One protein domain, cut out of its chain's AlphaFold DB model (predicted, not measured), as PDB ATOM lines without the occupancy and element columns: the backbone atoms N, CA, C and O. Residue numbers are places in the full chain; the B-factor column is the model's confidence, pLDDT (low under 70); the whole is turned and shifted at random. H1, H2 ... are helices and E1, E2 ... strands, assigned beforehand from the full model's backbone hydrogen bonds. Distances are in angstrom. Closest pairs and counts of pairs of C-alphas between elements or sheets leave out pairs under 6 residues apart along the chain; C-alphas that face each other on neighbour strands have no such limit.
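This is residues 108 to 273 of the 508 residues of an uncharacterized protein of Acidobacteria bacterium (UniProt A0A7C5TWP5). A long, arched and twisted ribbon of three antiparallel strands, E2, E1 and E3, makes the longest axis; E4 and the short E5 extend the sheet at one end, and the tip of the hairpin of E3 and E4, residues 234 to 239, sticks out. Long loops wind round this ribbon, above all residues 151 to 189, and the small helix H1 sits over one face, while the short H2 lies off the sheet near the end of the printed part. The 166 printed residues hold five named strands and two named helices in the order E1, E2, H1, E3, E4, E5, H2, a mostly strand domain. The sheet runs E2, E1, E3, E4, E5, antiparallel throughout and curled like part of a barrel. The whole is loose, with a radius of gyration of the C-alphas of 20.5 A and spans of 63 by 45 by 27 A.

E1, residues 108 to 130, begins with C-alpha 108 at (178.303, 122.680, 322.663), is 57.0 A long and bends by 79 degrees at residue 127. E2, residues 136 to 150, is 41.0 A long and bends by 62 degrees at residue 140. H1 is residues 190 to 195. E3, residues 207 to 235, is 55.5 A long, bends by 108 degrees at residue 211 and ends with C-alpha 235 at (189.304, 125.198, 310.560). E4, residues 238 to 245, is 19.3 A long and bends by 65 degrees at residue 241. E5 is residues 250 to 254, and H2, residues 269 to 272, ends with C-alpha 272 at (154.841, 115.011, 327.106).

E1 and E2 form a hairpin, with N 122 and O 143 2.7 A apart. On its other side E1 is antiparallel to E3, with N 117 and O 222 2.8 A apart. E3, E4 and E5 form a meander, each strand the antiparallel neighbour of the one before; N 235 and O 238 are 2.8 A apart, and N 252 and O 243 2.8 A. H1 is on the sheet at a height of 6.7 A, over E2; its closest C-alphas to E2 are those of Ala 147 and Tyr 195, 5.7 A apart. On the local plane it runs along E2 at 29.8 degrees, only just. Its O i to N i+4 pairs are within hydrogen-bond range; H2 is too short for one. H2 is not on the sheet.

The C-alphas farthest apart are those of Glu 135 and Pro 236, 65.1 A. The printed part has no cut. The links E2 to H1, H1 to E3 and E5 to H2 are long. Residues 180 to 181 pair with residues 111 to 112 of E1, parallel, and with residues 265 to 266, antiparallel. Residues 164 to 167 and residue 199 have pLDDT under 70.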
ATOM      1  N   LEU A 108     178.406 122.121 321.319       89.00
ATOM      2  CA  LEU A 108     178.303 122.680 322.663       89.00
ATOM      3  C   LEU A 108     176.973 122.291 323.293       89.00
ATOM      4  O   LEU A 108     176.947 121.749 324.390       89.00
ATOM      5  N   GLU A 109     175.872 122.537 322.580       91.62
ATOM      6  CA  GLU A 109     174.527 122.310 323.102       91.62
ATOM      7  C   GLU A 109     173.557 121.865 322.009       91.62
ATOM      8  O   GLU A 109     173.620 122.314 320.861       91.62
ATOM      9  N   ARG A 110     172.601 121.024 322.406       93.75
ATOM     10  CA  ARG A 110     171.421 120.651 321.623       93.75
ATOM     11  C   ARG A 110     170.186 120.914 322.470       93.75
ATOM     12  O   ARG A 110     170.057 120.372 323.564       93.75
ATOM     13  N   PHE A 111     169.248 121.687 321.938       95.44
ATOM     14  CA  PHE A 111     168.024 122.031 322.655       95.44
ATOM     15  C   PHE A 111     166.843 122.229 321.704       95.44
ATOM     16  O   PHE A 111     167.021 122.378 320.497       95.44
ATOM     17  N   ALA A 112     165.622 122.238 322.234       96.25
ATOM     18  CA  ALA A 112     164.430 122.636 321.494       96.25
ATOM     19  C   ALA A 112     163.874 123.962 322.022       96.25
ATOM     20  O   ALA A 112     163.696 124.148 323.223       96.25
ATOM     21  N   ALA A 113     163.572 124.885 321.115       96.31
ATOM     22  CA  ALA A 113     162.962 126.162 321.451       96.31
ATOM     23  C   ALA A 113     161.455 126.136 321.155       96.31
ATOM     24  O   ALA A 113     161.069 125.668 320.074       96.31
ATOM     25  N   PRO A 114     160.606 126.646 322.063       96.44
ATOM     26  CA  PRO A 114     159.171 126.685 321.853       96.44
ATOM     27  C   PRO A 114     158.766 127.914 321.040       96.44
ATOM     28  O   PRO A 114     159.153 129.042 321.344       96.44
ATOM     29  N   TYR A 115     157.915 127.708 320.042       94.50
ATOM     30  CA  TYR A 115     157.257 128.779 319.305       94.50
ATOM     31  C   TYR A 115     155.752 128.637 319.444       94.50
ATOM     32  O   TYR A 115     155.196 127.594 319.106       94.50
ATOM     33  N   HIS A 116     155.074 129.704 319.855       92.88
ATOM     34  CA  HIS A 116     153.640 129.787 319.634       92.88
ATOM     35  C   HIS A 116     153.394 129.904 318.144       92.88
ATOM     36  O   HIS A 116     153.940 130.780 317.475       92.88
ATOM     37  N   HIS A 117     152.551 129.027 317.633       90.00
ATOM     38  CA  HIS A 117     152.074 129.031 316.272       90.00
ATOM     39  C   HIS A 117     150.558 129.110 316.269       90.00
ATOM     40  O   HIS A 117     149.882 128.427 317.039       90.00
ATOM     41  N   GLY A 118     150.018 129.906 315.359       87.12
ATOM     42  CA  GLY A 118     148.590 129.921 315.154       87.12
ATOM     43  C   GLY A 118     148.205 130.181 313.714       87.12
ATOM     44  O   GLY A 118     148.854 130.941 312.990       87.12
ATOM     45  N   MET A 119     147.064 129.613 313.349       86.44
ATOM     46  CA  MET A 119     146.429 129.774 312.050       86.44
ATOM     47  C   MET A 119     144.936 130.038 312.244       86.44
ATOM     48  O   MET A 119     144.317 129.516 313.174       86.44
ATOM     49  N   GLY A 120     144.351 130.842 311.367       86.88
ATOM     50  CA  GLY A 120     142.907 131.025 311.326       86.88
ATOM     51  C   GLY A 120     142.448 131.797 310.102       86.88
ATOM     52  O   GLY A 120     143.268 132.301 309.332       86.88
ATOM     53  N   THR A 121     141.137 131.932 309.956       89.50
ATOM     54  CA  THR A 121     140.537 132.706 308.874       89.50
ATOM     55  C   THR A 121     140.213 134.123 309.334       89.50
ATOM     56  O   THR A 121     139.539 134.350 310.342       89.50
ATOM     57  N   LEU A 122     140.683 135.093 308.560       92.81
ATOM     58  CA  LEU A 122     140.305 136.492 308.630       92.81
ATOM     59  C   LEU A 122     139.193 136.765 307.611       92.81
ATOM     60  O   LEU A 122     139.394 136.645 306.403       92.81
ATOM     61  N   TYR A 123     138.040 137.187 308.112       93.81
ATOM     62  CA  TYR A 123     136.935 137.717 307.322       93.81
ATOM     63  C   TYR A 123     136.999 139.238 307.374       93.81
ATOM     64  O   TYR A 123     137.105 139.805 308.459       93.81
ATOM     65  N   GLN A 124     136.946 139.906 306.227       94.75
ATOM     66  CA  GLN A 124     137.001 141.361 306.145       94.75
ATOM     67  C   GLN A 124     135.895 141.919 305.276       94.75
ATOM     68  O   GLN A 124     135.618 141.384 304.210       94.75
ATOM     69  N   ALA A 125     135.345 143.053 305.694       94.88
ATOM     70  CA  ALA A 125     134.665 143.970 304.796       94.88
ATOM     71  C   ALA A 125     135.549 145.211 304.612       94.88
ATOM     72  O   ALA A 125     136.074 145.770 305.577       94.88
ATOM     73  N   ILE A 126     135.759 145.608 303.361       94.62
ATOM     74  CA  ILE A 126     136.721 146.632 302.963       94.62
ATOM     75  C   ILE A 126     135.962 147.731 302.240       94.62
ATOM     76  O   ILE A 126     135.450 147.497 301.148       94.62
ATOM     77  N   PHE A 127     135.922 148.921 302.833       94.88
ATOM     78  CA  PHE A 127     135.404 150.122 302.194       94.88
ATOM     79  C   PHE A 127     136.561 150.943 301.637       94.88
ATOM     80  O   PHE A 127     137.495 151.329 302.350       94.88
ATOM     81  N   GLY A 128     136.522 151.212 300.342       94.56
ATOM     82  CA  GLY A 128     137.602 151.911 299.667       94.56
ATOM     83  C   GLY A 128     137.185 152.446 298.317       94.56
ATOM     84  O   GLY A 128     136.011 152.424 297.957       94.56
ATOM     85  N   ARG A 129     138.171 152.928 297.568       94.56
ATOM     86  CA  ARG A 129     137.992 153.340 296.178       94.56
ATOM     87  C   ARG A 129     138.768 152.432 295.251       94.56
ATOM     88  O   ARG A 129     139.875 152.015 295.585       94.56
ATOM     89  N   SER A 130     138.207 152.119 294.094       92.81
ATOM     90  CA  SER A 130     138.959 151.422 293.057       92.81
ATOM     91  C   SER A 130     140.108 152.315 292.596       92.81
ATOM     92  O   SER A 130     139.940 153.512 292.377       92.81
ATOM     93  N   LYS A 131     141.305 151.738 292.455       90.94
ATOM     94  CA  LYS A 131     142.489 152.484 291.997       90.94
ATOM     95  C   LYS A 131     142.392 152.927 290.533       90.94
ATOM     96  O   LYS A 131     143.211 153.729 290.101       90.94
ATOM     97  N   ARG A 132     141.453 152.363 289.765       90.69
ATOM     98  CA  ARG A 132     141.321 152.599 288.322       90.69
ATOM     99  C   ARG A 132     140.393 153.767 288.001       90.69
ATOM    100  O   ARG A 132     140.727 154.582 287.153       90.69
ATOM    101  N   ASP A 133     139.232 153.811 288.639       91.81
ATOM    102  CA  ASP A 133     138.128 154.736 288.335       91.81
ATOM    103  C   ASP A 133     137.690 155.562 289.554       91.81
ATOM    104  O   ASP A 133     136.826 156.426 289.438       91.81
ATOM    105  N   MET A 134     138.309 155.345 290.721       91.50
ATOM    106  CA  MET A 134     138.020 156.047 291.975       91.50
ATOM    107  C   MET A 134     136.585 155.868 292.501       91.50
ATOM    108  O   MET A 134     136.205 156.567 293.455       91.50
ATOM    109  N   GLU A 135     135.819 154.917 291.945       92.69
ATOM    110  CA  GLU A 135     134.484 154.544 292.424       92.69
ATOM    111  C   GLU A 135     134.573 153.942 293.832       92.69
ATOM    112  O   GLU A 135     135.536 153.246 294.166       92.69
ATOM    113  N   LYS A 136     133.579 154.229 294.683       93.94
ATOM    114  CA  LYS A 136     133.487 153.646 296.027       93.94
ATOM    115  C   LYS A 136     133.065 152.180 295.922       93.94
ATOM    116  O   LYS A 136     132.101 151.850 295.240       93.94
ATOM    117  N   HIS A 137     133.753 151.323 296.665       94.25
ATOM    118  CA  HIS A 137     133.466 149.899 296.757       94.25
ATOM    119  C   HIS A 137     133.413 149.451 298.209       94.25
ATOM    120  O   HIS A 137     134.171 149.936 299.054       94.25
ATOM    121  N   LEU A 138     132.560 148.464 298.459       94.62
ATOM    122  CA  LEU A 138     132.491 147.728 299.705       94.62
ATOM    123  C   LEU A 138     132.620 146.236 299.393       94.62
ATOM    124  O   LEU A 138     131.738 145.632 298.789       94.62
ATOM    125  N   HIS A 139     133.761 145.649 299.738       94.31
ATOM    126  CA  HIS A 139     134.100 144.274 299.382       94.31
ATOM    127  C   HIS A 139     134.199 143.387 300.615       94.31
ATOM    128  O   HIS A 139     134.989 143.673 301.509       94.31
ATOM    129  N   PHE A 140     133.493 142.258 300.613       95.31
ATOM    130  CA  PHE A 140     133.783 141.158 301.527       95.31
ATOM    131  C   PHE A 140     134.957 140.323 301.001       95.31
ATOM    132  O   PHE A 140     135.040 140.037 299.802       95.31
ATOM    133  N   ARG A 141     135.885 139.947 301.878       95.12
ATOM    134  CA  ARG A 141     137.076 139.149 301.575       95.12
ATOM    135  C   ARG A 141     137.345 138.154 302.683       95.12
ATOM    136  O   ARG A 141     137.140 138.440 303.857       95.12
ATOM    137  N   VAL A 142     137.871 137.009 302.285       93.19
ATOM    138  CA  VAL A 142     138.328 135.956 303.187       93.19
ATOM    139  C   VAL A 142     139.821 135.750 302.958       93.19
ATOM    140  O   VAL A 142     140.294 135.860 301.824       93.19
ATOM    141  N   GLY A 143     140.573 135.497 304.025       90.38
ATOM    142  CA  GLY A 143     142.003 135.225 303.946       90.38
ATOM    143  C   GLY A 143     142.507 134.441 305.145       90.38
ATOM    144  O   GLY A 143     142.168 134.746 306.282       90.38
ATOM    145  N   THR A 144     143.366 133.464 304.905       87.19
ATOM    146  CA  THR A 144     144.036 132.701 305.947       87.19
ATOM    147  C   THR A 144     145.209 133.508 306.499       87.19
ATOM    148  O   THR A 144     146.069 133.997 305.757       87.19
ATOM    149  N   LEU A 145     145.271 133.628 307.823       86.81
ATOM    150  CA  LEU A 145     146.419 134.175 308.532       86.81
ATOM    151  C   LEU A 145     147.160 133.077 309.268       86.81
ATOM    152  O   LEU A 145     146.565 132.216 309.908       86.81
ATOM    153  N   GLU A 146     148.478 133.176 309.212       87.00
ATOM    154  CA  GLU A 146     149.408 132.259 309.841       87.00
ATOM    155  C   GLU A 146     150.520 133.089 310.481       87.00
ATOM    156  O   GLU A 146     151.079 133.985 309.835       87.00
ATOM    157  N   ALA A 147     150.820 132.818 311.747       88.62
ATOM    158  CA  ALA A 147     151.881 133.494 312.478       88.62
ATOM    159  C   ALA A 147     152.597 132.531 313.423       88.62
ATOM    160  O   ALA A 147     152.030 131.546 313.894       88.62
ATOM    161  N   ALA A 148     153.859 132.846 313.695       90.12
ATOM    162  CA  ALA A 148     154.677 132.146 314.665       90.12
ATOM    163  C   ALA A 148     155.557 133.138 315.426       90.12
ATOM    164  O   ALA A 148     156.161 134.026 314.818       90.12
ATOM    165  N   VAL A 149     155.652 132.967 316.740       92.69
ATOM    166  CA  VAL A 149     156.454 133.806 317.637       92.69
ATOM    167  C   VAL A 149     157.149 132.935 318.671       92.69
ATOM    168  O   VAL A 149     156.600 131.923 319.096       92.69
ATOM    169  N   LEU A 150     158.373 133.299 319.045       94.12
ATOM    170  CA  LEU A 150     159.111 132.598 320.089       94.12
ATOM    171  C   LEU A 150     158.356 132.726 321.422       94.12
ATOM    172  O   LEU A 150     157.897 133.814 321.771       94.12
ATOM    173  N   ALA A 151     158.201 131.614 322.138       94.44
ATOM    174  CA  ALA A 151     157.420 131.542 323.372       94.44
ATOM    175  C   ALA A 151     158.259 131.760 324.646       94.44
ATOM    176  O   ALA A 151     157.788 131.493 325.746       94.44
ATOM    177  N   THR A 152     159.490 132.249 324.498       93.00
ATOM    178  CA  THR A 152     160.449 132.521 325.576       93.00
ATOM    179  C   THR A 152     161.178 133.830 325.313       93.00
ATOM    180  O   THR A 152     161.266 134.266 324.160       93.00
ATOM    181  N   GLU A 153     161.706 134.433 326.373       91.00
ATOM    182  CA  GLU A 153     162.569 135.618 326.312       91.00
ATOM    183  C   GLU A 153     164.038 135.288 326.636       91.00
ATOM    184  O   GLU A 153     164.904 136.150 326.523       91.00
ATOM    185  N   ARG A 154     164.346 134.026 326.970       90.44
ATOM    186  CA  ARG A 154     165.690 133.560 327.363       90.44
ATOM    187  C   ARG A 154     166.731 133.589 326.252       90.44
ATOM    188  O   ARG A 154     167.923 133.548 326.527       90.44
ATOM    189  N   ALA A 155     166.301 133.612 324.996       90.12
ATOM    190  CA  ALA A 155     167.211 133.610 323.863       90.12
ATOM    191  C   ALA A 155     166.625 134.371 322.679       90.12
ATOM    192  O   ALA A 155     165.435 134.276 322.378       90.12
ATOM    193  N   GLU A 156     167.492 135.058 321.942       90.75
ATOM    194  CA  GLU A 156     167.138 135.641 320.654       90.75
ATOM    195  C   GLU A 156     167.359 134.603 319.554       90.75
ATOM    196  O   GLU A 156     168.480 134.362 319.106       90.75
ATOM    197  N   LEU A 157     166.274 133.953 319.128       93.12
ATOM    198  CA  LEU A 157     166.318 132.926 318.090       93.12
ATOM    199  C   LEU A 157     165.638 133.389 316.796       93.12
ATOM    200  O   LEU A 157     164.686 134.179 316.831       93.12
ATOM    201  N   PRO A 158     166.067 132.866 315.632       92.25
ATOM    202  CA  PRO A 158     165.444 133.185 314.356       92.25
ATOM    203  C   PRO A 158     163.934 132.920 314.355       92.25
ATOM    204  O   PRO A 158     163.439 131.954 314.945       92.25
ATOM    205  N   LYS A 159     163.186 133.754 313.623       89.25
ATOM    206  CA  LYS A 159     161.743 133.557 313.425       89.25
ATOM    207  C   LYS A 159     161.485 132.214 312.732       89.25
ATOM    208  O   LYS A 159     162.206 131.826 311.814       89.25
ATOM    209  N   MET A 160     160.421 131.518 313.139       84.44
ATOM    210  CA  MET A 160     160.056 130.218 312.557       84.44
ATOM    211  C   MET A 160     159.566 130.318 311.103       84.44
ATOM    212  O   MET A 160     159.667 129.357 310.348       84.44
ATOM    213  N   GLY A 161     159.088 131.492 310.680       78.38
ATOM    214  CA  GLY A 161     158.445 131.653 309.376       78.38
ATOM    215  C   GLY A 161     157.074 130.971 309.337       78.38
ATOM    216  O   GLY A 161     156.455 130.747 310.376       78.38
ATOM    217  N   LYS A 162     156.582 130.679 308.129       76.44
ATOM    218  CA  LYS A 162     155.325 129.945 307.924       76.44
ATOM    219  C   LYS A 162     155.580 128.435 307.940       76.44
ATOM    220  O   LYS A 162     156.466 127.957 307.232       76.44
ATOM    221  N   LEU A 163     154.771 127.690 308.686       72.00
ATOM    222  CA  LEU A 163     154.776 126.230 308.736       72.00
ATOM    223  C   LEU A 163     154.241 125.592 307.455       72.00
ATOM    224  O   LEU A 163     154.557 124.439 307.188       72.00
ATOM    225  N   SER A 164     153.510 126.329 306.612       61.69
ATOM    226  CA  SER A 164     153.086 125.839 305.288       61.69
ATOM    227  C   SER A 164     154.243 125.304 304.415       61.69
ATOM    228  O   SER A 164     154.015 124.441 303.566       61.69
ATOM    229  N   TYR A 165     155.489 125.740 304.655       55.06
ATOM    230  CA  TYR A 165     156.696 125.205 304.003       55.06
ATOM    231  C   TYR A 165     157.418 124.107 304.809       55.06
ATOM    232  O   TYR A 165     158.242 123.380 304.254       55.06
ATOM    233  N   LEU A 166     157.113 123.962 306.100       57.41
ATOM    234  CA  LEU A 166     157.701 122.987 307.020       57.41
ATOM    235  C   LEU A 166     156.762 121.774 307.114       57.41
ATOM    236  O   LEU A 166     155.915 121.679 307.998       57.41
ATOM    237  N   LYS A 167     156.855 120.859 306.142       58.69
ATOM    238  CA  LYS A 167     155.965 119.688 306.077       58.69
ATOM    239  C   LYS A 167     156.308 118.646 307.159       58.69
ATOM    240  O   LYS A 167     157.477 118.385 307.420       58.69
ATOM    241  N   ALA A 168     155.247 118.021 307.685       71.31
ATOM    242  CA  ALA A 168     155.214 116.871 308.603       71.31
ATOM    243  C   ALA A 168     155.619 117.132 310.069       71.31
ATOM    244  O   ALA A 168     156.557 116.535 310.573       71.31
ATOM    245  N   LEU A 169     154.877 117.975 310.791       83.94
ATOM    246  CA  LEU A 169     155.001 118.055 312.254       83.94
ATOM    247  C   LEU A 169     154.613 116.722 312.915       83.94
ATOM    248  O   LEU A 169     153.715 116.031 312.431       83.94
ATOM    249  N   TYR A 170     155.240 116.400 314.045       85.38
ATOM    250  CA  TYR A 170     154.896 115.233 314.867       85.38
ATOM    251  C   TYR A 170     154.640 115.651 316.325       85.38
ATOM    252  O   TYR A 170     154.993 116.772 316.698       85.38
ATOM    253  N   PRO A 171     153.999 114.812 317.160       87.56
ATOM    254  CA  PRO A 171     153.740 115.152 318.559       87.56
ATOM    255  C   PRO A 171     155.032 115.464 319.322       87.56
ATOM    256  O   PRO A 171     155.995 114.703 319.237       87.56
ATOM    257  N   ALA A 172     155.046 116.536 320.118       89.88
ATOM    258  CA  ALA A 172     156.222 116.920 320.908       89.88
ATOM    259  C   ALA A 172     156.686 115.811 321.869       89.88
ATOM    260  O   ALA A 172     157.878 115.671 322.126       89.88
ATOM    261  N   ALA A 173     155.756 114.975 322.339       89.06
ATOM    262  CA  ALA A 173     156.044 113.814 323.175       89.06
ATOM    263  C   ALA A 173     157.035 112.819 322.548       89.06
ATOM    264  O   ALA A 173     157.734 112.129 323.286       89.06
ATOM    265  N   ALA A 174     157.128 112.769 321.214       89.38
ATOM    266  CA  ALA A 174     158.069 111.907 320.497       89.38
ATOM    267  C   ALA A 174     159.498 112.483 320.419       89.38
ATOM    268  O   ALA A 174     160.390 111.825 319.884       89.38
ATOM    269  N   LEU A 175     159.749 113.686 320.955       90.00
ATOM    270  CA  LEU A 175     161.116 114.153 321.186       90.00
ATOM    271  C   LEU A 175     161.831 113.214 322.175       90.00
ATOM    272  O   LEU A 175     161.197 112.757 323.131       90.00
ATOM    273  N   PRO A 176     163.146 112.966 322.027       90.25
ATOM    274  CA  PRO A 176     163.913 112.167 322.984       90.25
ATOM    275  C   PRO A 176     163.710 112.618 324.437       90.25
ATOM    276  O   PRO A 176     163.542 113.815 324.705       90.25
ATOM    277  N   ALA A 177     163.684 111.672 325.378       87.94
ATOM    278  CA  ALA A 177     163.371 111.936 326.788       87.94
ATOM    279  C   ALA A 177     164.346 112.935 327.440       87.94
ATOM    280  O   ALA A 177     163.939 113.764 328.249       87.94
ATOM    281  N   ASP A 178     165.605 112.896 327.018       88.69
ATOM    282  CA  ASP A 178     166.713 113.751 327.440       88.69
ATOM    283  C   ASP A 178     166.762 115.114 326.725       88.69
ATOM    284  O   ASP A 178     167.618 115.939 327.044       88.69
ATOM    285  N   THR A 179     165.842 115.384 325.786       89.31
ATOM    286  CA  THR A 179     165.791 116.663 325.065       89.31
ATOM    287  C   THR A 179     165.624 117.816 326.047       89.31
ATOM    288  O   THR A 179     164.593 117.956 326.710       89.31
ATOM    289  N   LYS A 180     166.645 118.667 326.093       94.56
ATOM    290  CA  LYS A 180     166.644 119.940 326.802       94.56
ATOM    291  C   LYS A 180     165.878 120.989 326.010       94.56
ATOM    292  O   LYS A 180     165.910 120.993 324.779       94.56
ATOM    293  N   THR A 181     165.171 121.870 326.701       96.56
ATOM    294  CA  THR A 181     164.270 122.829 326.069       96.56
ATOM    295  C   THR A 181     164.359 124.201 326.709       96.56
ATOM    296  O   THR A 181     164.691 124.314 327.883       96.56
ATOM    297  N   LEU A 182     164.050 125.244 325.945       96.50
ATOM    298  CA  LEU A 182     163.777 126.551 326.537       96.50
ATOM    299  C   LEU A 182     162.366 126.562 327.151       96.50
ATOM    300  O   LEU A 182     161.460 125.951 326.574       96.50
ATOM    301  N   PRO A 183     162.152 127.244 328.289       95.25
ATOM    302  CA  PRO A 183     160.852 127.271 328.950       95.25
ATOM    303  C   PRO A 183     159.803 128.001 328.102       95.25
ATOM    304  O   PRO A 183     160.119 128.904 327.334       95.25
ATOM    305  N   VAL A 184     158.530 127.640 328.257       94.19
ATOM    306  CA  VAL A 184     157.417 128.431 327.711       94.19
ATOM    307  C   VAL A 184     157.067 129.507 328.737       94.19
ATOM    308  O   VAL A 184     156.475 129.202 329.766       94.19
ATOM    309  N   GLU A 185     157.445 130.755 328.475       93.25
ATOM    310  CA  GLU A 185     157.246 131.888 329.399       93.25
ATOM    311  C   GLU A 185     156.158 132.846 328.914       93.25
ATOM    312  O   GLU A 185     155.439 133.450 329.708       93.25
ATOM    313  N   ARG A 186     156.006 132.976 327.593       90.69
ATOM    314  CA  ARG A 186     154.975 133.825 326.991       90.69
ATOM    315  C   ARG A 186     153.681 133.033 326.831       90.69
ATOM    316  O   ARG A 186     153.711 131.880 326.407       90.69
ATOM    317  N   GLY A 187     152.543 133.664 327.109       86.81
ATOM    318  CA  GLY A 187     151.218 133.086 326.862       86.81
ATOM    319  C   GLY A 187     150.825 133.065 325.374       86.81
ATOM    320  O   GLY A 187     151.451 133.749 324.554       86.81
ATOM    321  N   PRO A 188     149.767 132.320 324.997       80.31
ATOM    322  CA  PRO A 188     149.250 132.271 323.623       80.31
ATOM    323  C   PRO A 188     148.783 133.641 323.097       80.31
ATOM    324  O   PRO A 188     148.669 133.845 321.888       80.31
ATOM    325  N   GLU A 189     148.547 134.612 323.976       84.25
ATOM    326  CA  GLU A 189     148.228 136.005 323.662       84.25
ATOM    327  C   GLU A 189     149.323 136.678 322.832       84.25
ATOM    328  O   GLU A 189     149.000 137.553 322.028       84.25
ATOM    329  N   ALA A 190     150.578 136.221 322.933       84.56
ATOM    330  CA  ALA A 190     151.681 136.675 322.087       84.56
ATOM    331  C   ALA A 190     151.396 136.470 320.586       84.56
ATOM    332  O   ALA A 190     151.908 137.206 319.740       84.56
ATOM    333  N   LEU A 191     150.525 135.518 320.221       84.50
ATOM    334  CA  LEU A 191     150.080 135.365 318.834       84.50
ATOM    335  C   LEU A 191     149.285 136.570 318.340       84.50
ATOM    336  O   LEU A 191     149.362 136.876 317.155       84.50
ATOM    337  N   LYS A 192     148.551 137.280 319.208       80.44
ATOM    338  CA  LYS A 192     147.824 138.499 318.809       80.44
ATOM    339  C   LYS A 192     148.797 139.557 318.293       80.44
ATOM    340  O   LYS A 192     148.546 140.151 317.248       80.44
ATOM    341  N   GLU A 193     149.935 139.724 318.965       77.69
ATOM    342  CA  GLU A 193     151.020 140.597 318.505       77.69
ATOM    343  C   GLU A 193     151.640 140.088 317.198       77.69
ATOM    344  O   GLU A 193     151.895 140.873 316.287       77.69
ATOM    345  N   ALA A 194     151.840 138.772 317.075       80.25
ATOM    346  CA  ALA A 194     152.451 138.152 315.899       80.25
ATOM    347  C   ALA A 194     151.563 138.227 314.646       80.25
ATOM    348  O   ALA A 194     152.058 138.422 313.532       80.25
ATOM    349  N   TYR A 195     150.243 138.113 314.812       80.06
ATOM    350  CA  TYR A 195     149.295 138.433 313.753       80.06
ATOM    351  C   TYR A 195     149.404 139.909 313.363       80.06
ATOM    352  O   TYR A 195     149.212 140.238 312.193       80.06
ATOM    353  N   GLY A 196     149.812 140.783 314.279       76.56
ATOM    354  CA  GLY A 196     149.949 142.216 314.064       76.56
ATOM    355  C   GLY A 196     148.594 142.913 314.051       76.56
ATOM    356  O   GLY A 196     147.575 142.347 314.448       76.56
ATOM    357  N   ASN A 197     148.567 144.152 313.559       77.50
ATOM    358  CA  ASN A 197     147.321 144.897 313.455       77.50
ATOM    359  C   ASN A 197     146.429 144.301 312.349       77.50
ATOM    360  O   ASN A 197     146.592 144.601 311.163       77.50
ATOM    361  N   LEU A 198     145.503 143.426 312.747       72.44
ATOM    362  CA  LEU A 198     144.505 142.814 311.869       72.44
ATOM    363  C   LEU A 198     143.669 143.874 311.145       72.44
ATOM    364  O   LEU A 198     143.375 143.706 309.961       72.44
ATOM    365  N   ASP A 199     143.404 144.995 311.821       63.97
ATOM    366  CA  ASP A 199     142.671 146.136 311.276       63.97
ATOM    367  C   ASP A 199     143.502 146.981 310.293       63.97
ATOM    368  O   ASP A 199     143.016 147.976 309.760       63.97
ATOM    369  N   ALA A 200     144.752 146.592 310.021       71.25
ATOM    370  CA  ALA A 200     145.609 147.178 308.993       71.25
ATOM    371  C   ALA A 200     145.998 146.177 307.890       71.25
ATOM    372  O   ALA A 200     146.600 146.561 306.884       71.25
ATOM    373  N   LYS A 201     145.677 144.883 308.038       82.19
ATOM    374  CA  LYS A 201     145.975 143.892 306.995       82.19
ATOM    375  C   LYS A 201     144.989 144.032 305.846       82.19
ATOM    376  O   LYS A 201     143.813 143.744 305.998       82.19
ATOM    377  N   GLN A 202     145.478 144.407 304.672       86.75
ATOM    378  CA  GLN A 202     144.656 144.533 303.473       86.75
ATOM    379  C   GLN A 202     144.648 143.226 302.667       86.75
ATOM    380  O   GLN A 202     145.642 142.893 302.015       86.75
ATOM    381  N   LEU A 203     143.518 142.506 302.678       88.06
ATOM    382  CA  LEU A 203     143.327 141.320 301.831       88.06
ATOM    383  C   LEU A 203     143.095 141.670 300.350       88.06
ATOM    384  O   LEU A 203     143.535 140.932 299.471       88.06
ATOM    385  N   ASP A 204     142.459 142.808 300.053       86.31
ATOM    386  CA  ASP A 204     142.202 143.257 298.680       86.31
ATOM    387  C   ASP A 204     143.067 144.455 298.300       86.31
ATOM    388  O   ASP A 204     142.751 145.590 298.645       86.31
ATOM    389  N   ARG A 205     144.141 144.211 297.543       88.69
ATOM    390  CA  ARG A 205     145.079 145.250 297.086       88.69
ATOM    391  C   ARG A 205     144.579 146.078 295.895       88.69
ATOM    392  O   ARG A 205     145.254 147.046 295.530       88.69
ATOM    393  N   SER A 206     143.447 145.711 295.288       88.06
ATOM    394  CA  SER A 206     142.869 146.443 294.150       88.06
ATOM    395  C   SER A 206     142.226 147.769 294.569       88.06
ATOM    396  O   SER A 206     142.154 148.699 293.766       88.06
ATOM    397  N   LEU A 207     141.844 147.891 295.844       91.19
ATOM    398  CA  LEU A 207     141.267 149.105 296.407       91.19
ATOM    399  C   LEU A 207     142.326 149.989 297.080       91.19
ATOM    400  O   LEU A 207     143.273 149.513 297.712       91.19
ATOM    401  N   GLN A 208     142.147 151.302 296.982       93.50
ATOM    402  CA  GLN A 208     142.662 152.255 297.953       93.50
ATOM    403  C   GLN A 208     141.745 152.200 299.178       93.50
ATOM    404  O   GLN A 208     140.605 152.666 299.138       93.50
ATOM    405  N   VAL A 209     142.221 151.567 300.249       92.56
ATOM    406  CA  VAL A 209     141.421 151.342 301.458       92.56
ATOM    407  C   VAL A 209     141.202 152.659 302.183       92.56
ATOM    408  O   VAL A 209     142.157 153.365 302.493       92.56
ATOM    409  N   ILE A 210     139.939 152.961 302.471       92.69
ATOM    410  CA  ILE A 210     139.551 154.056 303.361       92.69
ATOM    411  C   ILE A 210     139.349 153.489 304.768       92.69
ATOM    412  O   ILE A 210     139.795 154.069 305.755       92.69
ATOM    413  N   ARG A 211     138.680 152.335 304.864       92.06
ATOM    414  CA  ARG A 211     138.374 151.677 306.133       92.06
ATOM    415  C   ARG A 211     138.174 150.187 305.944       92.06
ATOM    416  O   ARG A 211     137.733 149.736 304.890       92.06
ATOM    417  N   LEU A 212     138.467 149.433 306.991       91.81
ATOM    418  CA  LEU A 212     138.254 148.000 307.013       91.81
ATOM    419  C   LEU A 212     137.673 147.570 308.360       91.81
ATOM    420  O   LEU A 212     137.972 148.171 309.392       91.81
ATOM    421  N   GLY A 213     136.809 146.563 308.315       91.69
ATOM    422  CA  GLY A 213     136.340 145.817 309.473       91.69
ATOM    423  C   GLY A 213     136.776 144.369 309.324       91.69
ATOM    424  O   GLY A 213     136.658 143.807 308.232       91.69
ATOM    425  N   GLY A 214     137.307 143.777 310.391       92.62
ATOM    426  CA  GLY A 214     137.845 142.423 310.377       92.62
ATOM    427  C   GLY A 214     137.320 141.569 311.524       92.62
ATOM    428  O   GLY A 214     137.231 142.013 312.664       92.62
ATOM    429  N   VAL A 215     137.021 140.307 311.230       92.44
ATOM    430  CA  VAL A 215     136.760 139.269 312.227       92.44
ATOM    431  C   VAL A 215     137.743 138.139 311.984       92.44
ATOM    432  O   VAL A 215     137.696 137.465 310.958       92.44
ATOM    433  N   PHE A 216     138.640 137.933 312.944       91.12
ATOM    434  CA  PHE A 216     139.538 136.788 312.946       91.12
ATOM    435  C   PHE A 216     138.944 135.647 313.770       91.12
ATOM    436  O   PHE A 216     138.546 135.826 314.930       91.12
ATOM    437  N   ILE A 217     138.888 134.473 313.149       88.00
ATOM    438  CA  ILE A 217     138.472 133.217 313.759       88.00
ATOM    439  C   ILE A 217     139.722 132.332 313.864       88.00
ATOM    440  O   ILE A 217     140.203 131.853 312.836       88.00
ATOM    441  N   PRO A 218     140.284 132.148 315.074       83.88
ATOM    442  CA  PRO A 218     141.417 131.253 315.275       83.88
ATOM    443  C   PRO A 218     140.971 129.800 315.094       83.88
ATOM    444  O   PRO A 218     139.912 129.408 315.575       83.88
ATOM    445  N   GLU A 219     141.792 128.998 314.424       80.75
ATOM    446  CA  GLU A 219     141.465 127.607 314.087       80.75
ATOM    447  C   GLU A 219     142.469 126.616 314.653       80.75
ATOM    448  O   GLU A 219     142.094 125.524 315.076       80.75
ATOM    449  N   VAL A 220     143.743 127.001 314.640       81.38
ATOM    450  CA  VAL A 220     144.849 126.218 315.173       81.38
ATOM    451  C   VAL A 220     145.625 127.099 316.129       81.38
ATOM    452  O   VAL A 220     145.960 128.242 315.808       81.38
ATOM    453  N   ARG A 221     145.939 126.536 317.290       85.00
ATOM    454  CA  ARG A 221     146.928 127.051 318.231       85.00
ATOM    455  C   ARG A 221     147.849 125.902 318.588       85.00
ATOM    456  O   ARG A 221     147.376 124.801 318.862       85.00
ATOM    457  N   ALA A 222     149.148 126.144 318.543       88.19
ATOM    458  CA  ALA A 222     150.145 125.141 318.855       88.19
ATOM    459  C   ALA A 222     151.376 125.760 319.520       88.19
ATOM    460  O   ALA A 222     151.767 126.870 319.172       88.19
ATOM    461  N   VAL A 223     152.026 125.011 320.407       92.62
ATOM    462  CA  VAL A 223     153.440 125.201 320.730       92.62
ATOM    463  C   VAL A 223     154.234 124.253 319.845       92.62
ATOM    464  O   VAL A 223     154.092 123.033 319.936       92.62
ATOM    465  N   VAL A 224     155.055 124.821 318.970       92.56
ATOM    466  CA  VAL A 224     155.921 124.087 318.052       92.56
ATOM    467  C   VAL A 224     157.354 124.151 318.556       92.56
ATOM    468  O   VAL A 224     157.956 125.220 318.631       92.56
ATOM    469  N   TRP A 225     157.903 122.989 318.879       94.88
ATOM    470  CA  TRP A 225     159.273 122.809 319.323       94.88
ATOM    471  C   TRP A 225     160.197 122.658 318.116       94.88
ATOM    472  O   TRP A 225     160.081 121.712 317.328       94.88
ATOM    473  N   ARG A 226     161.120 123.606 317.962       94.31
ATOM    474  CA  ARG A 226     162.151 123.584 316.920       94.31
ATOM    475  C   ARG A 226     163.496 123.248 317.539       94.31
ATOM    476  O   ARG A 226     163.941 123.946 318.445       94.31
ATOM    477  N   THR A 227     164.131 122.195 317.039       94.31
ATOM    478  CA  THR A 227     165.453 121.760 317.498       94.31
ATOM    479  C   THR A 227     166.545 122.685 316.966       94.31
ATOM    480  O   THR A 227     166.573 122.996 315.775       94.31
ATOM    481  N   TRP A 228     167.475 123.057 317.835       95.69
ATOM    482  CA  TRP A 228     168.639 123.883 317.555       95.69
ATOM    483  C   TRP A 228     169.905 123.210 318.076       95.69
ATOM    484  O   TRP A 228     169.876 122.473 319.065       95.69
ATOM    485  N   TRP A 229     171.017 123.505 317.414       95.62
ATOM    486  CA  TRP A 229     172.355 123.131 317.851       95.62
ATOM    487  C   TRP A 229     173.235 124.368 317.949       95.62
ATOM    488  O   TRP A 229     173.184 125.236 317.077       95.62
ATOM    489  N   ILE A 230     174.079 124.410 318.973       95.44
ATOM    490  CA  ILE A 230     175.218 125.320 319.039       95.44
ATOM    491  C   ILE A 230     176.478 124.496 318.837       95.44
ATOM    492  O   ILE A 230     176.682 123.484 319.508       95.44
ATOM    493  N   ALA A 231     177.322 124.941 317.912       96.12
ATOM    494  CA  ALA A 231     178.590 124.297 317.626       96.12
ATOM    495  C   ALA A 231     179.712 125.327 317.563       96.12
ATOM    496  O   ALA A 231     179.578 126.357 316.900       96.12
ATOM    497  N   GLU A 232     180.834 125.015 318.204       96.50
ATOM    498  CA  GLU A 232     182.107 125.655 317.898       96.50
ATOM    499  C   GLU A 232     182.715 124.996 316.667       96.50
ATOM    500  O   GLU A 232     182.831 123.769 316.584       96.50
ATOM    501  N   VAL A 233     183.126 125.821 315.711       97.06
ATOM    502  CA  VAL A 233     183.715 125.359 314.463       97.06
ATOM    503  C   VAL A 233     185.089 125.974 314.290       97.06
ATOM    504  O   VAL A 233     185.249 127.195 314.298       97.06
ATOM    505  N   ARG A 234     186.089 125.110 314.106       97.06
ATOM    506  CA  ARG A 234     187.486 125.494 313.903       97.06
ATOM    507  C   ARG A 234     188.016 124.864 312.624       97.06
ATOM    508  O   ARG A 234     187.812 123.682 312.368       97.06
ATOM    509  N   GLY A 235     188.711 125.645 311.814       93.88
ATOM    510  CA  GLY A 235     189.304 125.198 310.560       93.88
ATOM    511  C   GLY A 235     190.147 126.297 309.917       93.88
ATOM    512  O   GLY A 235     190.316 127.372 310.497       93.88
ATOM    513  N   PRO A 236     190.691 126.064 308.712       92.12
ATOM    514  CA  PRO A 236     191.430 127.091 307.985       92.12
ATOM    515  C   PRO A 236     190.550 128.327 307.761       92.12
ATOM    516  O   PRO A 236     189.525 128.225 307.091       92.12
ATOM    517  N   GLU A 237     190.948 129.470 308.327       89.94
ATOM    518  CA  GLU A 237     190.195 130.741 308.286       89.94
ATOM    519  C   GLU A 237     188.795 130.688 308.941       89.94
ATOM    520  O   GLU A 237     187.977 131.578 308.718       89.94
ATOM    521  N   ILE A 238     188.510 129.664 309.754       94.88
ATOM    522  CA  ILE A 238     187.225 129.481 310.444       94.88
ATOM    523  C   ILE A 238     187.496 129.318 311.938       94.88
ATOM    524  O   ILE A 238     188.182 128.387 312.356       94.88
ATOM    525  N   ASN A 239     186.948 130.224 312.740       95.50
ATOM    526  CA  ASN A 239     186.923 130.121 314.194       95.50
ATOM    527  C   ASN A 239     185.700 130.883 314.707       95.50
ATOM    528  O   ASN A 239     185.761 132.091 314.929       95.50
ATOM    529  N   GLU A 240     184.565 130.198 314.793       95.94
ATOM    530  CA  GLU A 240     183.284 130.812 315.137       95.94
ATOM    531  C   GLU A 240     182.379 129.826 315.883       95.94
ATOM    532  O   GLU A 240     182.466 128.612 315.697       95.94
ATOM    533  N   ALA A 241     181.497 130.364 316.725       95.69
ATOM    534  CA  ALA A 241     180.389 129.625 317.315       95.69
ATOM    535  C   ALA A 241     179.121 129.924 316.512       95.69
ATOM    536  O   ALA A 241     178.756 131.089 316.321       95.69
ATOM    537  N   VAL A 242     178.448 128.881 316.034       96.81
ATOM    538  CA  VAL A 242     177.294 129.008 315.137       96.81
ATOM    539  C   VAL A 242     176.052 128.336 315.698       96.81
ATOM    540  O   VAL A 242     176.128 127.332 316.405       96.81
ATOM    541  N   LEU A 243     174.899 128.896 315.338       97.19
ATOM    542  CA  LEU A 243     173.579 128.339 315.591       97.19
ATOM    543  C   LEU A 243     173.103 127.588 314.343       97.19
ATOM    544  O   LEU A 243     172.948 128.178 313.268       97.19
ATOM    545  N   VAL A 244     172.828 126.295 314.486       96.69
ATOM    546  CA  VAL A 244     172.330 125.429 313.411       96.69
ATOM    547  C   VAL A 244     170.879 125.056 313.686       96.69
ATOM    548  O   VAL A 244     170.538 124.558 314.758       96.69
ATOM    549  N   ASP A 245     170.013 125.281 312.703       94.56
ATOM    550  CA  ASP A 245     168.626 124.831 312.741       94.56
ATOM    551  C   ASP A 245     168.553 123.335 312.437       94.56
ATOM    552  O   ASP A 245     168.796 122.899 311.306       94.56
ATOM    553  N   GLY A 246     168.149 122.554 313.436       92.31
ATOM    554  CA  GLY A 246     168.023 121.110 313.311       92.31
ATOM    555  C   GLY A 246     166.936 120.683 312.325       92.31
ATOM    556  O   GLY A 246     167.054 119.610 311.735       92.31
ATOM    557  N   GLY A 247     165.908 121.511 312.102       89.38
ATOM    558  CA  GLY A 247     164.819 121.210 311.171       89.38
ATOM    559  C   GLY A 247     165.221 121.356 309.702       89.38
ATOM    560  O   GLY A 247     165.009 120.452 308.891       89.38
ATOM    561  N   SER A 248     165.831 122.486 309.333       89.06
ATOM    562  CA  SER A 248     166.288 122.708 307.953       89.06
ATOM    563  C   SER A 248     167.629 122.051 307.634       89.06
ATOM    564  O   SER A 248     167.846 121.714 306.465       89.06
ATOM    565  N   GLY A 249     168.481 121.833 308.641       91.56
ATOM    566  CA  GLY A 249     169.871 121.412 308.468       91.56
ATOM    567  C   GLY A 249     170.771 122.534 307.962       91.56
ATOM    568  O   GLY A 249     171.684 122.283 307.184       91.56
ATOM    569  N   SER A 250     170.485 123.779 308.347       93.25
ATOM    570  CA  SER A 250     171.236 124.954 307.899       93.25
ATOM    571  C   SER A 250     171.711 125.810 309.070       93.25
ATOM    572  O   SER A 250     171.070 125.866 310.121       93.25
ATOM    573  N   VAL A 251     172.847 126.487 308.889       96.38
ATOM    574  CA  VAL A 251     173.343 127.495 309.835       96.38
ATOM    575  C   VAL A 251     172.457 128.730 309.735       96.38
ATOM    576  O   VAL A 251     172.369 129.352 308.675       96.38
ATOM    577  N   ALA A 252     171.806 129.084 310.839       94.25
ATOM    578  CA  ALA A 252     170.902 130.223 310.905       94.25
ATOM    579  C   ALA A 252     171.610 131.530 311.291       94.25
ATOM    580  O   ALA A 252     171.083 132.610 311.032       94.25
ATOM    581  N   GLY A 253     172.799 131.439 311.888       94.31
ATOM    582  CA  GLY A 253     173.603 132.592 312.278       94.31
ATOM    583  C   GLY A 253     174.692 132.223 313.279       94.31
ATOM    584  O   GLY A 253     175.017 131.049 313.457       94.31
ATOM    585  N   MET A 254     175.246 133.240 313.937       94.31
ATOM    586  CA  MET A 254     176.138 133.044 315.080       94.31
ATOM    587  C   MET A 254     175.363 132.489 316.279       94.31
ATOM    588  O   MET A 254     174.151 132.685 316.388       94.31
ATOM    589  N   ALA A 255     176.066 131.796 317.173       92.31
ATOM    590  CA  ALA A 255     175.490 131.358 318.436       92.31
ATOM    591  C   ALA A 255     175.002 132.578 319.247       92.31
ATOM    592  O   ALA A 255     175.743 133.560 319.358       92.31
ATOM    593  N   PRO A 256     173.773 132.552 319.793       88.69
ATOM    594  CA  PRO A 256     173.256 133.660 320.586       88.69
ATOM    595  C   PRO A 256     174.062 133.786 321.891       88.69
ATOM    596  O   PRO A 256     174.164 132.802 322.623       88.69
ATOM    597  N   PRO A 257     174.606 134.972 322.222       81.56
ATOM    598  CA  PRO A 257     175.439 135.151 323.415       81.56
ATOM    599  C   PRO A 257     174.640 135.071 324.722       81.56
ATOM    600  O   PRO A 257     175.223 134.904 325.786       81.56
ATOM    601  N   THR A 258     173.316 135.219 324.645       78.75
ATOM    602  CA  THR A 258     172.407 135.226 325.796       78.75
ATOM    603  C   THR A 258     171.951 133.839 326.231       78.75
ATOM    604  O   THR A 258     171.369 133.726 327.303       78.75
ATOM    605  N   LEU A 259     172.199 132.785 325.443       83.69
ATOM    606  CA  LEU A 259     171.774 131.443 325.826       83.69
ATOM    607  C   LEU A 259     172.716 130.868 326.887       83.69
ATOM    608  O   LEU A 259     173.874 130.565 326.604       83.69
ATOM    609  N   VAL A 260     172.180 130.656 328.085       82.00
ATOM    610  CA  VAL A 260     172.880 130.047 329.216       82.00
ATOM    611  C   VAL A 260     172.374 128.611 329.391       82.00
ATOM    612  O   VAL A 260     171.171 128.354 329.331       82.00
ATOM    613  N   LYS A 261     173.277 127.638 329.571       84.25
ATOM    614  CA  LYS A 261     172.921 126.204 329.642       84.25
ATOM    615  C   LYS A 261     171.948 125.914 330.787       84.25
ATOM    616  O   LYS A 261     171.078 125.055 330.670       84.25
ATOM    617  N   GLU A 262     172.092 126.652 331.878       86.81
ATOM    618  CA  GLU A 262     171.274 126.572 333.082       86.81
ATOM    619  C   GLU A 262     169.811 126.990 332.843       86.81
ATOM    620  O   GLU A 262     168.940 126.571 333.603       86.81
ATOM    621  N   ASP A 263     169.513 127.740 331.773       88.12
ATOM    622  CA  ASP A 263     168.136 128.088 331.387       88.12
ATOM    623  C   ASP A 263     167.390 126.916 330.724       88.12
ATOM    624  O   ASP A 263     166.177 126.987 330.500       88.12
ATOM    625  N   LEU A 264     168.091 125.832 330.378       94.12
ATOM    626  CA  LEU A 264     167.494 124.690 329.703       94.12
ATOM    627  C   LEU A 264     166.768 123.758 330.681       94.12
ATOM    628  O   LEU A 264     167.370 123.080 331.519       94.12
ATOM    629  N   VAL A 265     165.461 123.628 330.488       95.00
ATOM    630  CA  VAL A 265     164.559 122.801 331.295       95.00
ATOM    631  C   VAL A 265     164.118 121.539 330.541       95.00
ATOM    632  O   VAL A 265     164.196 121.486 329.307       95.00
ATOM    633  N   PRO A 266     163.657 120.486 331.241       95.06
ATOM    634  CA  PRO A 266     162.967 119.371 330.597       95.06
ATOM    635  C   PRO A 266     161.727 119.837 329.821       95.06
ATOM    636  O   PRO A 266     161.117 120.849 330.164       95.06
ATOM    637  N   LEU A 267     161.331 119.071 328.799       94.06
ATOM    638  CA  LEU A 267     160.077 119.309 328.079       94.06
ATOM    639  C   LEU A 267     158.885 119.275 329.070       94.06
ATOM    640  O   LEU A 267     158.794 118.296 329.814       94.06
ATOM    641  N   PRO A 268     157.969 120.266 329.057       91.94
ATOM    642  CA  PRO A 268     156.837 120.325 329.986       91.94
ATOM    643  C   PRO A 268     155.928 119.088 329.935       91.94
ATOM    644  O   PRO A 268     155.741 118.485 328.871       91.94
ATOM    645  N   ASP A 269     155.307 118.750 331.066       89.62
ATOM    646  CA  ASP A 269     154.435 117.577 331.204       89.62
ATOM    647  C   ASP A 269     153.223 117.625 330.262       89.62
ATOM    648  O   ASP A 269     152.784 116.586 329.759       89.62
ATOM    649  N   GLU A 270     152.699 118.820 329.975       86.31
ATOM    650  CA  GLU A 270     151.611 119.028 329.014       86.31
ATOM    651  C   GLU A 270     152.042 118.637 327.594       86.31
ATOM    652  O   GLU A 270     151.290 117.995 326.864       86.31
ATOM    653  N   ALA A 271     153.288 118.943 327.219       87.62
ATOM    654  CA  ALA A 271     153.844 118.569 325.922       87.62
ATOM    655  C   ALA A 271     154.227 117.080 325.845       87.62
ATOM    656  O   ALA A 271     154.245 116.506 324.751       87.62
ATOM    657  N   ARG A 272     154.532 116.449 326.990       88.56
ATOM    658  CA  ARG A 272     154.841 115.011 327.106       88.56
ATOM    659  C   ARG A 272     153.606 114.122 327.097       88.56
ATOM    660  O   ARG A 272     153.708 112.966 326.694       88.56
ATOM    661  N   ALA A 273     152.459 114.643 327.512       83.75
ATOM    662  CA  ALA A 273     151.215 113.890 327.578       83.75
ATOM    663  C   ALA A 273     150.098 114.550 326.750       83.75
ATOM    664  O   ALA A 273     149.075 114.946 327.323       83.75
TER     665      ALA A 273